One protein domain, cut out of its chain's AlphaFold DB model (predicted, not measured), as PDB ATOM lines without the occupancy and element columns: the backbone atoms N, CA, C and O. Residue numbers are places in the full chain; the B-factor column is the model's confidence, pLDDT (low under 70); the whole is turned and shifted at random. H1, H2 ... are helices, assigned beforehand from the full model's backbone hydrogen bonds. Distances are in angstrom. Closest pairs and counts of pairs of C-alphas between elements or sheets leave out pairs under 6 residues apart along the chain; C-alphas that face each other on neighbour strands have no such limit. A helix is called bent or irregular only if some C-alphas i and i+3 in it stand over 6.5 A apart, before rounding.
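This is residues 8 to 121 of the 125 residues of an uncharacterized protein of viral metagenome (UniProt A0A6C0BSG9). A V: the hairpin of H1 and H2 is one limb and the long bent H3 the other, H3a packing on both at the corner, residues 87 to 121 sticking out. The printed part has 114 residues, with named helices H1, H2, H3, all helix, extended, radius of gyration of the C-alphas 21.9 A, spanning 76 by 41 by 17 A.

Find C-alpha 12 at (74.073, 85.200, 128.126); H1, residues 12 to 34, runs 33.4 A. H2, residues 41 to 69, runs 42.7 A. H3, residues 75 to 119, assigned as one helix by its hydrogen bonds, is bent, C-alphas 83 and 86 being 6.7 A apart: H3a, residues 75 to 83, then H3b, residues 86 to 119, 50.2 A, ending at C-alpha 119 (110.848, 38.267, 98.924). H3b is irregular: C-alphas 111 and 114 are 6.54 A apart.

Look at Ser 14 and Ile 65, the closest C-alphas of H1 and H2, 6.1 A: this hairpin touches with residues 14 to 21 and 58 to 66 alone, a shallow tilt of 7 degrees, opposite ways. H3a touches H1, closest C-alphas Pro 13 and Trp 80, 5.9 A. H3a and H2, a hairpin, touch, closest C-alphas Cys 69 and Gly 75, 4.7 A. H3b is apart from H1 and H2. Every O i to N i+4 pair is within hydrogen-bond range in H1; H2 has 23 of 25, H3a 4 of 5, H3b 25 of 30.

The farthest C-alphas, Gln 8 and Gly 121, are 76.6 A apart. The printed part has no cut and no long link; pLDDT is under 70 in 49 residues, among them 109 to 121.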
ATOM      1  N   GLN A   8      66.815  90.176 123.765       49.91
ATOM      2  CA  GLN A   8      67.260  90.721 125.058       49.91
ATOM      3  C   GLN A   8      66.847  89.870 126.272       49.91
ATOM      4  O   GLN A   8      67.415  90.020 127.354       49.91
ATOM      5  N   LYS A   9      65.892  88.947 126.099       54.12
ATOM      6  CA  LYS A   9      65.513  87.943 127.106       54.12
ATOM      7  C   LYS A   9      66.303  86.639 126.992       54.12
ATOM      8  O   LYS A   9      66.110  85.752 127.827       54.12
ATOM      9  N   LEU A  10      67.173  86.494 125.990       56.25
ATOM     10  CA  LEU A  10      68.023  85.316 125.868       56.25
ATOM     11  C   LEU A  10      69.104  85.333 126.951       56.25
ATOM     12  O   LEU A  10      69.773  86.332 127.210       56.25
ATOM     13  N   CYS A  11      69.304  84.176 127.568       65.06
ATOM     14  CA  CYS A  11      70.425  83.936 128.459       65.06
ATOM     15  C   CYS A  11      71.767  84.273 127.785       65.06
ATOM     16  O   CYS A  11      72.013  83.853 126.652       65.06
ATOM     17  N   LYS A  12      72.677  84.922 128.530       65.69
ATOM     18  CA  LYS A  12      74.073  85.200 128.126       65.69
ATOM     19  C   LYS A  12      74.761  84.067 127.327       65.69
ATOM     20  O   LYS A  12      75.329  84.380 126.284       65.69
ATOM     21  N   PRO A  13      74.707  82.778 127.730       64.69
ATOM     22  CA  PRO A  13      75.329  81.687 126.966       64.69
ATOM     23  C   PRO A  13      74.769  81.502 125.545       64.69
ATOM     24  O   PRO A  13      75.530  81.230 124.621       64.69
ATOM     25  N   SER A  14      73.465  81.701 125.338       68.25
ATOM     26  CA  SER A  14      72.835  81.537 124.021       68.25
ATOM     27  C   SER A  14      73.251  82.644 123.053       68.25
ATOM     28  O   SER A  14      73.465  82.382 121.874       68.25
ATOM     29  N   TYR A  15      73.398  83.874 123.560       69.25
ATOM     30  CA  TYR A  15      73.875  85.010 122.773       69.25
ATOM     31  C   TYR A  15      75.315  84.797 122.292       69.25
ATOM     32  O   TYR A  15      75.606  84.993 121.116       69.25
ATOM     33  N   ILE A  16      76.198  84.320 123.178       75.44
ATOM     34  CA  ILE A  16      77.597  84.027 122.836       75.44
ATOM     35  C   ILE A  16      77.675  82.964 121.737       75.44
ATOM     36  O   ILE A  16      78.414  83.155 120.777       75.44
ATOM     37  N   TYR A  17      76.889  81.886 121.830       74.25
ATOM     38  CA  TYR A  17      76.862  80.838 120.802       74.25
ATOM     39  C   TYR A  17      76.409  81.371 119.436       74.25
ATOM     40  O   TYR A  17      77.003  81.046 118.410       74.25
ATOM     41  N   LEU A  18      75.388  82.232 119.426       72.81
ATOM     42  CA  LEU A  18      74.864  82.846 118.206       72.81
ATOM     43  C   LEU A  18      75.927  83.740 117.543       72.81
ATOM     44  O   LEU A  18      76.171  83.616 116.343       72.81
ATOM     45  N   VAL A  19      76.622  84.568 118.330       79.88
ATOM     46  CA  VAL A  19      77.739  85.403 117.848       79.88
ATOM     47  C   VAL A  19      78.889  84.542 117.319       79.88
ATOM     48  O   VAL A  19      79.406  84.814 116.237       79.88
ATOM     49  N   LEU A  20      79.257  83.473 118.033       80.00
ATOM     50  CA  LEU A  20      80.319  82.556 117.611       80.00
ATOM     51  C   LEU A  20      79.975  81.865 116.285       80.00
ATOM     52  O   LEU A  20      80.817  81.774 115.395       80.00
ATOM     53  N   SER A  21      78.729  81.409 116.141       78.31
ATOM     54  CA  SER A  21      78.257  80.771 114.914       78.31
ATOM     55  C   SER A  21      78.257  81.755 113.744       78.31
ATOM     56  O   SER A  21      78.697  81.406 112.652       78.31
ATOM     57  N   PHE A  22      77.855  83.007 113.981       81.69
ATOM     58  CA  PHE A  22      77.878  84.055 112.962       81.69
ATOM     59  C   PHE A  22      79.302  84.349 112.469       81.69
ATOM     60  O   PHE A  22      79.546  84.395 111.264       81.69
ATOM     61  N   ILE A  23      80.263  84.459 113.390       86.19
ATOM     62  CA  ILE A  23      81.685  84.624 113.059       86.19
ATOM     63  C   ILE A  23      82.210  83.417 112.268       86.19
ATOM     64  O   ILE A  23      82.930  83.598 111.285       86.19
ATOM     65  N   GLY A  24      81.812  82.198 112.641       81.88
ATOM     66  CA  GLY A  24      82.184  80.977 111.922       81.88
ATOM     67  C   GLY A  24      81.710  80.969 110.467       81.88
ATOM     68  O   GLY A  24      82.484  80.641 109.569       81.88
ATOM     69  N   VAL A  25      80.471  81.401 110.214       81.88
ATOM     70  CA  VAL A  25      79.930  81.524 108.848       81.88
ATOM     71  C   VAL A  25      80.714  82.553 108.032       81.88
ATOM     72  O   VAL A  25      81.067  82.275 106.886       81.88
ATOM     73  N   LEU A  26      81.041  83.711 108.613       85.25
ATOM     74  CA  LEU A  26      81.840  84.734 107.929       85.25
ATOM     75  C   LEU A  26      83.227  84.208 107.544       85.25
ATOM     76  O   LEU A  26      83.670  84.403 106.412       85.25
ATOM     77  N   PHE A  27      83.885  83.496 108.458       84.50
ATOM     78  CA  PHE A  27      85.198  82.908 108.205       84.50
ATOM     79  C   PHE A  27      85.144  81.833 107.108       84.50
ATOM     80  O   PHE A  27      86.018  81.773 106.244       84.50
ATOM     81  N   TYR A  28      84.083  81.022 107.094       75.00
ATOM     82  CA  TYR A  28      83.849  80.000 106.073       75.00
ATOM     83  C   TYR A  28      83.660  80.607 104.675       75.00
ATOM     84  O   TYR A  28      84.280  80.155 103.712       75.00
ATOM     85  N   ILE A  29      82.860  81.675 104.567       80.50
ATOM     86  CA  ILE A  29      82.660  82.412 103.310       80.50
ATOM     87  C   ILE A  29      83.977  83.041 102.838       80.50
ATOM     88  O   ILE A  29      84.311  82.960 101.655       80.50
ATOM     89  N   TYR A  30      84.753  83.620 103.757       83.25
ATOM     90  CA  TYR A  30      86.060  84.196 103.447       83.25
ATOM     91  C   TYR A  30      87.041  83.152 102.882       83.25
ATOM     92  O   TYR A  30      87.663  83.380 101.844       83.25
ATOM     93  N   LEU A  31      87.121  81.972 103.506       78.19
ATOM     94  CA  LEU A  31      87.973  80.857 103.069       78.19
ATOM     95  C   LEU A  31      87.617  80.335 101.673       78.19
ATOM     96  O   LEU A  31      88.516  80.039 100.884       78.19
ATOM     97  N   ILE A  32      86.324  80.238 101.356       73.62
ATOM     98  CA  ILE A  32      85.848  79.898 100.004       73.62
ATOM     99  C   ILE A  32      86.288  80.960  99.014       73.62
ATOM    100  O   ILE A  32      86.875  80.637  97.983       73.62
ATOM    101  N   SER A  33      86.023  82.226  99.345       74.12
ATOM    102  CA  SER A  33      86.306  83.348  98.458       74.12
ATOM    103  C   SER A  33      87.798  83.458  98.139       74.12
ATOM    104  O   SER A  33      88.165  83.790  97.013       74.12
ATOM    105  N   SER A  34      88.663  83.144  99.104       76.06
ATOM    106  CA  SER A  34      90.116  83.152  98.913       76.06
ATOM    107  C   SER A  34      90.628  81.963  98.091       76.06
ATOM    108  O   SER A  34      91.638  82.097  97.409       76.06
ATOM    109  N   ASN A  35      89.956  80.808  98.131       69.25
ATOM    110  CA  ASN A  35      90.399  79.573  97.467       69.25
ATOM    111  C   ASN A  35      89.636  79.265  96.167       69.25
ATOM    112  O   ASN A  35      89.689  78.144  95.660       69.25
ATOM    113  N   ASN A  36      88.943  80.257  95.597       61.75
ATOM    114  CA  ASN A  36      88.090  80.112  94.413       61.75
ATOM    115  C   ASN A  36      88.783  79.469  93.190       61.75
ATOM    116  O   ASN A  36      88.093  78.886  92.355       61.75
ATOM    117  N   GLN A  37      90.116  79.535  93.083       57.38
ATOM    118  CA  GLN A  37      90.886  78.891  92.006       57.38
ATOM    119  C   GLN A  37      91.087  77.372  92.179       57.38
ATOM    120  O   GLN A  37      91.338  76.690  91.191       57.38
ATOM    121  N   LEU A  38      90.961  76.826  93.394       58.56
ATOM    122  CA  LEU A  38      91.244  75.413  93.701       58.56
ATOM    123  C   LEU A  38      89.979  74.544  93.830       58.56
ATOM    124  O   LEU A  38      90.062  73.317  93.893       58.56
ATOM    125  N   ILE A  39      88.790  75.155  93.872       58.75
ATOM    126  CA  ILE A  39      87.529  74.451  94.138       58.75
ATOM    127  C   ILE A  39      86.836  74.101  92.816       58.75
ATOM    128  O   ILE A  39      86.120  74.910  92.223       58.75
ATOM    129  N   ASN A  40      87.024  72.853  92.382       58.19
ATOM    130  CA  ASN A  40      86.336  72.265  91.233       58.19
ATOM    131  C   ASN A  40      84.799  72.304  91.413       58.19
ATOM    132  O   ASN A  40      84.284  72.226  92.533       58.19
ATOM    133  N   SER A  41      84.041  72.389  90.315       59.03
ATOM    134  CA  SER A  41      82.572  72.573  90.328       59.03
ATOM    135  C   SER A  41      81.810  71.509  91.133       59.03
ATOM    136  O   SER A  41      80.796  71.812  91.760       59.03
ATOM    137  N   LYS A  42      82.335  70.278  91.192       56.56
ATOM    138  CA  LYS A  42      81.779  69.172  91.987       56.56
ATOM    139  C   LYS A  42      81.882  69.433  93.494       56.56
ATOM    140  O   LYS A  42      80.922  69.207  94.222       56.56
ATOM    141  N   THR A  43      83.006  69.977  93.952       61.41
ATOM    142  CA  THR A  43      83.287  70.287  95.363       61.41
ATOM    143  C   THR A  43      82.446  71.465  95.867       61.41
ATOM    144  O   THR A  43      82.105  71.531  97.047       61.41
ATOM    145  N   ARG A  44      82.030  72.362  94.964       61.78
ATOM    146  CA  ARG A  44      81.178  73.521  95.273       61.78
ATOM    147  C   ARG A  44      79.774  73.132  95.767       61.78
ATOM    148  O   ARG A  44      79.233  73.808  96.639       61.78
ATOM    149  N   ASN A  45      79.204  72.032  95.265       58.75
ATOM    150  CA  ASN A  45      77.899  71.535  95.724       58.75
ATOM    151  C   ASN A  45      77.970  70.917  97.126       58.75
ATOM    152  O   ASN A  45      77.079  71.147  97.942       58.75
ATOM    153  N   TYR A  46      79.054  70.202  97.442       61.25
ATOM    154  CA  TYR A  46      79.298  69.707  98.801       61.25
ATOM    155  C   TYR A  46      79.483  70.861  99.796       61.25
ATOM    156  O   TYR A  46      78.982  70.792 100.916       61.25
ATOM    157  N   PHE A  47      80.118  71.953  99.363       66.19
ATOM    158  CA  PHE A  47      80.270  73.168 100.165       66.19
ATOM    159  C   PHE A  47      78.925  73.839 100.489       66.19
ATOM    160  O   PHE A  47      78.661  74.178 101.642       66.19
ATOM    161  N   HIS A  48      78.028  73.969  99.504       67.62
ATOM    162  CA  HIS A  48      76.682  74.508  99.738       67.62
ATOM    163  C   HIS A  48      75.832  73.612 100.652       67.62
ATOM    164  O   HIS A  48      75.128  74.124 101.524       67.62
ATOM    165  N   GLY A  49      75.920  72.286 100.494       75.12
ATOM    166  CA  GLY A  49      75.220  71.340 101.367       75.12
ATOM    167  C   GLY A  49      75.709  71.402 102.818       75.12
ATOM    168  O   GLY A  49      74.898  71.408 103.746       75.12
ATOM    169  N   GLY A  50      77.027  71.527 103.015       74.12
ATOM    170  CA  GLY A  50      77.635  71.695 104.335       74.12
ATOM    171  C   GLY A  50      77.177  72.973 105.039       74.12
ATOM    172  O   GLY A  50      76.830  72.930 106.220       74.12
ATOM    173  N   LEU A  51      77.092  74.088 104.307       75.31
ATOM    174  CA  LEU A  51      76.610  75.362 104.842       75.31
ATOM    175  C   LEU A  51      75.147  75.275 105.303       75.31
ATOM    176  O   LEU A  51      74.819  75.714 106.404       75.31
ATOM    177  N   LEU A  52      74.271  74.682 104.485       80.38
ATOM    178  CA  LEU A  52      72.854  74.547 104.825       80.38
ATOM    179  C   LEU A  52      72.668  73.684 106.080       80.38
ATOM    180  O   LEU A  52      71.934  74.070 106.990       80.38
ATOM    181  N   CYS A  53      73.396  72.566 106.156       80.25
ATOM    182  CA  CYS A  53      73.382  71.681 107.315       80.25
ATOM    183  C   CYS A  53      73.877  72.406 108.582       80.25
ATOM    184  O   CYS A  53      73.219  72.354 109.625       80.25
ATOM    185  N   TYR A  54      74.972  73.171 108.473       79.19
ATOM    186  CA  TYR A  54      75.524  73.974 109.569       79.19
ATOM    187  C   TYR A  54      74.521  75.007 110.098       79.19
ATOM    188  O   TYR A  54      74.327  75.115 111.310       79.19
ATOM    189  N   VAL A  55      73.841  75.730 109.205       80.25
ATOM    190  CA  VAL A  55      72.822  76.720 109.588       80.25
ATOM    191  C   VAL A  55      71.641  76.040 110.282       80.25
ATOM    192  O   VAL A  55      71.237  76.489 111.355       80.25
ATOM    193  N   SER A  56      71.120  74.935 109.736       84.69
ATOM    194  CA  SER A  56      70.022  74.196 110.378       84.69
ATOM    195  C   SER A  56      70.402  73.651 111.756       84.69
ATOM    196  O   SER A  56      69.624  73.781 112.703       84.69
ATOM    197  N   TYR A  57      71.616  73.110 111.894       82.50
ATOM    198  CA  TYR A  57      72.134  72.618 113.165       82.50
ATOM    199  C   TYR A  57      72.293  73.754 114.179       82.50
ATOM    200  O   TYR A  57      71.823  73.631 115.305       82.50
ATOM    201  N   SER A  58      72.873  74.887 113.773       79.06
ATOM    202  CA  SER A  58      73.053  76.061 114.634       79.06
ATOM    203  C   SER A  58      71.717  76.615 115.139       79.06
ATOM    204  O   SER A  58      71.553  76.841 116.338       79.06
ATOM    205  N   VAL A  59      70.715  76.749 114.260       79.94
ATOM    206  CA  VAL A  59      69.364  77.197 114.644       79.94
ATOM    207  C   VAL A  59      68.719  76.225 115.630       79.94
ATOM    208  O   VAL A  59      68.206  76.653 116.667       79.94
ATOM    209  N   PHE A  60      68.781  74.920 115.351       83.69
ATOM    210  CA  PHE A  60      68.283  73.891 116.264       83.69
ATOM    211  C   PHE A  60      68.979  73.966 117.634       83.69
ATOM    212  O   PHE A  60      68.320  73.918 118.676       83.69
ATOM    213  N   TRP A  61      70.298  74.170 117.645       77.75
ATOM    214  CA  TRP A  61      71.100  74.257 118.864       77.75
ATOM    215  C   TRP A  61      70.767  75.495 119.702       77.75
ATOM    216  O   TRP A  61      70.610  75.403 120.920       77.75
ATOM    217  N   VAL A  62      70.575  76.651 119.060       75.62
ATOM    218  CA  VAL A  62      70.139  77.889 119.727       75.62
ATOM    219  C   VAL A  62      68.763  77.707 120.374       75.62
ATOM    220  O   VAL A  62      68.555  78.157 121.505       75.62
ATOM    221  N   ILE A  63      67.835  77.015 119.704       77.38
ATOM    222  CA  ILE A  63      66.508  76.707 120.259       77.38
ATOM    223  C   ILE A  63      66.635  75.787 121.481       77.38
ATOM    224  O   ILE A  63      66.022  76.070 122.513       77.38
ATOM    225  N   ALA A  64      67.459  74.738 121.398       77.62
ATOM    226  CA  ALA A  64      67.701  73.814 122.505       77.62
ATOM    227  C   ALA A  64      68.292  74.529 123.737       77.62
ATOM    228  O   ALA A  64      67.764  74.384 124.845       77.62
ATOM    229  N   ILE A  65      69.318  75.372 123.549       72.56
ATOM    230  CA  ILE A  65      69.930  76.160 124.635       72.56
ATOM    231  C   ILE A  65      68.896  77.104 125.263       72.56
ATOM    232  O   ILE A  65      68.792  77.184 126.490       72.56
ATOM    233  N   ASN A  66      68.093  77.791 124.445       72.75
ATOM    234  CA  ASN A  66      67.054  78.703 124.927       72.75
ATOM    235  C   ASN A  66      65.973  77.970 125.744       72.75
ATOM    236  O   ASN A  66      65.500  78.491 126.756       72.75
ATOM    237  N   TYR A  67      65.607  76.750 125.342       71.62
ATOM    238  CA  TYR A  67      64.639  75.925 126.065       71.62
ATOM    239  C   TYR A  67      65.169  75.503 127.441       71.62
ATOM    240  O   TYR A  67      64.483  75.659 128.451       71.62
ATOM    241  N   ILE A  68      66.427  75.059 127.501       67.88
ATOM    242  CA  ILE A  68      67.093  74.646 128.747       67.88
ATOM    243  C   ILE A  68      67.293  75.840 129.692       67.88
ATOM    244  O   ILE A  68      67.177  75.706 130.912       67.88
ATOM    245  N   CYS A  69      67.522  77.037 129.149       66.31
ATOM    246  CA  CYS A  69      67.727  78.229 129.967       66.31
ATOM    247  C   CYS A  69      66.445  78.781 130.616       66.31
ATOM    248  O   CYS A  69      66.527  79.513 131.603       66.31
ATOM    249  N   LYS A  70      65.257  78.395 130.128       66.75
ATOM    250  CA  LYS A  70      63.974  78.719 130.777       66.75
ATOM    251  C   LYS A  70      63.720  77.923 132.063       66.75
ATOM    252  O   LYS A  70      62.759  78.240 132.758       66.75
ATOM    253  N   ILE A  71      64.554  76.934 132.406       67.62
ATOM    254  CA  ILE A  71      64.417  76.126 133.626       67.62
ATOM    255  C   ILE A  71      65.000  76.909 134.827       67.62
ATOM    256  O   ILE A  71      66.222  77.027 134.960       67.62
ATOM    257  N   PRO A  72      64.162  77.442 135.738       54.03
ATOM    258  CA  PRO A  72      64.522  78.566 136.610       54.03
ATOM    259  C   PRO A  72      65.426  78.232 137.812       54.03
ATOM    260  O   PRO A  72      65.859  79.153 138.498       54.03
ATOM    261  N   LYS A  73      65.746  76.956 138.083       54.41
ATOM    262  CA  LYS A  73      66.568  76.557 139.250       54.41
ATOM    263  C   LYS A  73      67.903  75.873 138.918       54.41
ATOM    264  O   LYS A  73      68.814  75.941 139.730       54.41
ATOM    265  N   ILE A  74      68.050  75.282 137.729       54.31
ATOM    266  CA  ILE A  74      69.251  74.525 137.306       54.31
ATOM    267  C   ILE A  74      69.847  75.038 135.974       54.31
ATOM    268  O   ILE A  74      70.982  74.715 135.633       54.31
ATOM    269  N   GLY A  75      69.115  75.871 135.218       56.41
ATOM    270  CA  GLY A  75      69.449  76.182 133.824       56.41
ATOM    271  C   GLY A  75      70.728  76.999 133.609       56.41
ATOM    272  O   GLY A  75      71.370  76.846 132.579       56.41
ATOM    273  N   LYS A  76      71.150  77.840 134.562       59.25
ATOM    274  CA  LYS A  76      72.308  78.743 134.385       59.25
ATOM    275  C   LYS A  76      73.671  78.025 134.283       59.25
ATOM    276  O   LYS A  76      74.385  78.319 133.328       59.25
ATOM    277  N   PRO A  77      74.047  77.102 135.192       63.50
ATOM    278  CA  PRO A  77      75.304  76.357 135.065       63.50
ATOM    279  C   PRO A  77      75.264  75.309 133.940       63.50
ATOM    280  O   PRO A  77      76.236  75.166 133.203       63.50
ATOM    281  N   ILE A  78      74.127  74.629 133.740       63.38
ATOM    282  CA  ILE A  78      73.970  73.619 132.679       63.38
ATOM    283  C   ILE A  78      73.997  74.250 131.278       63.38
ATOM    284  O   ILE A  78      74.592  73.682 130.367       63.38
ATOM    285  N   ALA A  79      73.413  75.440 131.088       63.69
ATOM    286  CA  ALA A  79      73.456  76.131 129.797       63.69
ATOM    287  C   ALA A  79      74.883  76.543 129.405       63.69
ATOM    288  O   ALA A  79      75.189  76.633 128.218       63.69
ATOM    289  N   TRP A  80      75.764  76.765 130.386       66.56
ATOM    290  CA  TRP A  80      77.175  77.033 130.126       66.56
ATOM    291  C   TRP A  80      77.920  75.766 129.683       66.56
ATOM    292  O   TRP A  80      78.682  75.809 128.720       66.56
ATOM    293  N   LEU A  81      77.609  74.615 130.293       70.12
ATOM    294  CA  LEU A  81      78.136  73.315 129.865       70.12
ATOM    295  C   LEU A  81      77.639  72.922 128.460       70.12
ATOM    296  O   LEU A  81      78.398  72.369 127.669       70.12
ATOM    297  N   LEU A  82      76.394  73.261 128.112       72.88
ATOM    298  CA  LEU A  82      75.811  72.956 126.800       72.88
ATOM    299  C   LEU A  82      76.428  73.770 125.650       72.88
ATOM    300  O   LEU A  82      76.463  73.299 124.516       72.88
ATOM    301  N   VAL A  83      76.927  74.978 125.932       69.44
ATOM    302  CA  VAL A  83      77.725  75.766 124.973       69.44
ATOM    303  C   VAL A  83      79.078  75.106 124.714       69.44
ATOM    304  O   VAL A  83      79.574  75.146 123.590       69.44
ATOM    305  N   LEU A  84      79.660  74.473 125.734       73.50
ATOM    306  CA  LEU A  84      80.944  73.783 125.630       73.50
ATOM    307  C   LEU A  84      80.817  72.393 124.984       73.50
ATOM    308  O   LEU A  84      81.751  71.920 124.341       73.50
ATOM    309  N   PHE A  85      79.649  71.762 125.110       79.94
ATOM    310  CA  PHE A  85      79.344  70.441 124.561       79.94
ATOM    311  C   PHE A  85      79.678  70.267 123.066       79.94
ATOM    312  O   PHE A  85      80.370  69.304 122.750       79.94
ATOM    313  N   PRO A  86      79.273  71.154 122.133       75.50
ATOM    314  CA  PRO A  86      79.621  70.999 120.718       75.50
ATOM    315  C   PRO A  86      81.134  71.059 120.468       75.50
ATOM    316  O   PRO A  86      81.633  70.346 119.602       75.50
ATOM    317  N   ILE A  87      81.883  71.845 121.247       78.88
ATOM    318  CA  ILE A  87      83.348  71.900 121.136       78.88
ATOM    319  C   ILE A  87      83.965  70.601 121.656       78.88
ATOM    320  O   ILE A  87      84.792  69.998 120.976       78.88
ATOM    321  N   LEU A  88      83.522  70.131 122.825       83.31
ATOM    322  CA  LEU A  88      83.965  68.854 123.388       83.31
ATOM    323  C   LEU A  88      83.657  67.685 122.453       83.31
ATOM    324  O   LEU A  88      84.496  66.806 122.282       83.31
ATOM    325  N   PHE A  89      82.491  67.696 121.811       85.12
ATOM    326  CA  PHE A  89      82.085  66.656 120.876       85.12
ATOM    327  C   PHE A  89      82.966  66.640 119.625       85.12
ATOM    328  O   PHE A  89      83.405  65.568 119.223       85.12
ATOM    329  N   ILE A  90      83.285  67.805 119.046       83.12
ATOM    330  CA  ILE A  90      84.207  67.901 117.901       83.12
ATOM    331  C   ILE A  90      85.605  67.415 118.290       83.12
ATOM    332  O   ILE A  90      86.180  66.601 117.572       83.12
ATOM    333  N   ILE A  91      86.144  67.872 119.425       85.75
ATOM    334  CA  ILE A  91      87.472  67.456 119.903       85.75
ATOM    335  C   ILE A  91      87.508  65.942 120.126       85.75
ATOM    336  O   ILE A  91      88.441  65.277 119.684       85.75
ATOM    337  N   PHE A  92      86.473  65.389 120.761       88.31
ATOM    338  CA  PHE A  92      86.350  63.954 120.984       88.31
ATOM    339  C   PHE A  92      86.280  63.177 119.665       88.31
ATOM    340  O   PHE A  92      87.011  62.207 119.490       88.31
ATOM    341  N   PHE A  93      85.460  63.623 118.709       87.00
ATOM    342  CA  PHE A  93      85.355  62.972 117.403       87.00
ATOM    343  C   PHE A  93      86.676  63.007 116.635       87.00
ATOM    344  O   PHE A  93      87.089  61.984 116.095       87.00
ATOM    345  N   LEU A  94      87.364  64.151 116.614       88.06
ATOM    346  CA  LEU A  94      88.677  64.277 115.980       88.06
ATOM    347  C   LEU A  94      89.709  63.365 116.643       88.06
ATOM    348  O   LEU A  94      90.483  62.715 115.943       88.06
ATOM    349  N   PHE A  95      89.692  63.269 117.972       91.06
ATOM    350  CA  PHE A  95      90.576  62.379 118.717       91.06
ATOM    351  C   PHE A  95      90.317  60.903 118.384       91.06
ATOM    352  O   PHE A  95      91.253  60.167 118.077       91.06
ATOM    353  N   VAL A  96      89.050  60.478 118.367       90.81
ATOM    354  CA  VAL A  96      88.661  59.102 118.016       90.81
ATOM    355  C   VAL A  96      89.009  58.777 116.565       90.81
ATOM    356  O   VAL A  96      89.573  57.718 116.305       90.81
ATOM    357  N   ILE A  97      88.724  59.683 115.624       90.62
ATOM    358  CA  ILE A  97      89.084  59.511 114.209       90.62
ATOM    359  C   ILE A  97      90.602  59.407 114.062       90.62
ATOM    360  O   ILE A  97      91.080  58.514 113.370       90.62
ATOM    361  N   SER A  98      91.361  60.276 114.733       88.19
ATOM    362  CA  SER A  98      92.821  60.235 114.692       88.19
ATOM    363  C   SER A  98      93.343  58.898 115.205       88.19
ATOM    364  O   SER A  98      94.130  58.267 114.509       88.19
ATOM    365  N   LEU A  99      92.878  58.430 116.367       89.00
ATOM    366  CA  LEU A  99      93.267  57.125 116.906       89.00
ATOM    367  C   LEU A  99      92.889  55.978 115.965       89.00
ATOM    368  O   LEU A  99      93.696  55.081 115.734       89.00
ATOM    369  N   PHE A 100      91.684  56.018 115.396       90.44
ATOM    370  CA  PHE A 100      91.219  55.006 114.455       90.44
ATOM    371  C   PHE A 100      92.089  54.953 113.195       90.44
ATOM    372  O   PHE A 100      92.422  53.862 112.732       90.44
ATOM    373  N   ILE A 101      92.498  56.108 112.661       89.56
ATOM    374  CA  ILE A 101      93.408  56.192 111.513       89.56
ATOM    375  C   ILE A 101      94.778  55.616 111.874       89.56
ATOM    376  O   ILE A 101      95.294  54.802 111.111       89.56
ATOM    377  N   THR A 102      95.348  55.970 113.030       88.75
ATOM    378  CA  THR A 102      96.667  55.463 113.449       88.75
ATOM    379  C   THR A 102      96.654  53.944 113.624       88.75
ATOM    380  O   THR A 102      97.520  53.254 113.093       88.75
ATOM    381  N   VAL A 103      95.630  53.407 114.293       86.31
ATOM    382  CA  VAL A 103      95.459  51.956 114.480       86.31
ATOM    383  C   VAL A 103      95.217  51.250 113.144       86.31
ATOM    384  O   VAL A 103      95.757  50.173 112.898       86.31
ATOM    385  N   SER A 104      94.428  51.848 112.251       83.69
ATOM    386  CA  SER A 104      94.194  51.290 110.916       83.69
ATOM    387  C   SER A 104      95.475  51.273 110.081       83.69
ATOM    388  O   SER A 104      95.740  50.279 109.413       83.69
ATOM    389  N   LEU A 105      96.291  52.328 110.128       82.75
ATOM    390  CA  LEU A 105      97.582  52.376 109.437       82.75
ATOM    391  C   LEU A 105      98.541  51.305 109.958       82.75
ATOM    392  O   LEU A 105      99.116  50.578 109.155       82.75
ATOM    393  N   GLU A 106      98.653  51.141 111.276       79.81
ATOM    394  CA  GLU A 106      99.516  50.114 111.868       79.81
ATOM    395  C   GLU A 106      99.076  48.693 111.478       79.81
ATOM    396  O   GLU A 106      99.902  47.857 111.113       79.81
ATOM    397  N   ASN A 107      97.765  48.431 111.452       77.19
ATOM    398  CA  ASN A 107      97.222  47.142 111.015       77.19
ATOM    399  C   ASN A 107      97.451  46.856 109.522       77.19
ATOM    400  O   ASN A 107      97.637  45.695 109.155       77.19
ATOM    401  N   ASN A 108      97.440  47.881 108.665       73.19
ATOM    402  CA  ASN A 108      97.771  47.715 107.248       73.19
ATOM    403  C   ASN A 108      99.281  47.479 107.058       73.19
ATOM    404  O   ASN A 108      99.654  46.532 106.376       73.19
ATOM    405  N   ILE A 109     100.146  48.226 107.757       69.38
ATOM    406  CA  ILE A 109     101.609  48.024 107.713       69.38
ATOM    407  C   ILE A 109     101.992  46.615 108.189       69.38
ATOM    408  O   ILE A 109     102.835  45.951 107.587       69.38
ATOM    409  N   LYS A 110     101.343  46.109 109.243       61.47
ATOM    410  CA  LYS A 110     101.603  44.760 109.766       61.47
ATOM    411  C   LYS A 110     101.120  43.644 108.829       61.47
ATOM    412  O   LYS A 110     101.639  42.534 108.902       61.47
ATOM    413  N   LYS A 111     100.142  43.927 107.959       58.75
ATOM    414  CA  LYS A 111      99.685  43.016 106.897       58.75
ATOM    415  C   LYS A 111     100.626  42.977 105.692       58.75
ATOM    416  O   LYS A 111     100.730  41.917 105.091       58.75
ATOM    417  N   ASP A 112     101.321  44.072 105.388       58.31
ATOM    418  CA  ASP A 112     102.344  44.135 104.328       58.31
ATOM    419  C   ASP A 112     103.697  43.521 104.750       58.31
ATOM    420  O   ASP A 112     104.478  43.050 103.923       58.31
ATOM    421  N   GLN A 113     103.996  43.476 106.054       54.22
ATOM    422  CA  GLN A 113     105.266  42.951 106.568       54.22
ATOM    423  C   GLN A 113     105.544  41.440 106.341       54.22
ATOM    424  O   GLN A 113     106.716  41.109 106.136       54.22
ATOM    425  N   PRO A 114     104.570  40.500 106.359       52.19
ATOM    426  CA  PRO A 114     104.850  39.100 106.031       52.19
ATOM    427  C   PRO A 114     105.207  38.869 104.554       52.19
ATOM    428  O   PRO A 114     105.837  37.861 104.263       52.19
ATOM    429  N   GLU A 115     104.862  39.777 103.634       53.00
ATOM    430  CA  GLU A 115     105.149  39.608 102.197       53.00
ATOM    431  C   GLU A 115     106.578  40.067 101.837       53.00
ATOM    432  O   GLU A 115     107.284  39.418 101.063       53.00
ATOM    433  N   GLN A 116     107.067  41.125 102.493       49.94
ATOM    434  CA  GLN A 116     108.420  41.663 102.279       49.94
ATOM    435  C   GLN A 116     109.532  40.790 102.889       49.94
ATOM    436  O   GLN A 116     110.659  40.777 102.389       49.94
ATOM    437  N   LEU A 117     109.240  40.032 103.954       52.75
ATOM    438  CA  LEU A 117     110.230  39.131 104.561       52.75
ATOM    439  C   LEU A 117     110.448  37.850 103.736       52.75
ATOM    440  O   LEU A 117     111.512  37.243 103.834       52.75
ATOM    441  N   THR A 118     109.476  37.455 102.907       49.09
ATOM    442  CA  THR A 118     109.602  36.299 102.005       49.09
ATOM    443  C   THR A 118     110.340  36.666 100.715       49.09
ATOM    444  O   THR A 118     111.210  35.910 100.294       49.09
ATOM    445  N   GLN A 119     110.116  37.855 100.136       51.31
ATOM    446  CA  GLN A 119     110.848  38.267  98.924       51.31
ATOM    447  C   GLN A 119     112.340  38.551  99.162       51.31
ATOM    448  O   GLN A 119     113.152  38.302  98.273       51.31
ATOM    449  N   SER A 120     112.742  39.015 100.351       47.00
ATOM    450  CA  SER A 120     114.168  39.231 100.652       47.00
ATOM    451  C   SER A 120     114.942  37.934 100.945       47.00
ATOM    452  O   SER A 120     116.173  37.967 100.956       47.00
ATOM    453  N   GLY A 121     114.255  36.812 101.193       46.28
ATOM    454  CA  GLY A 121     114.868  35.502 101.460       46.28
ATOM    455  C   GLY A 121     115.068  34.624 100.220       46.28
ATOM    456  O   GLY A 121     115.808  33.650 100.292       46.28
TER     457      GLY A 121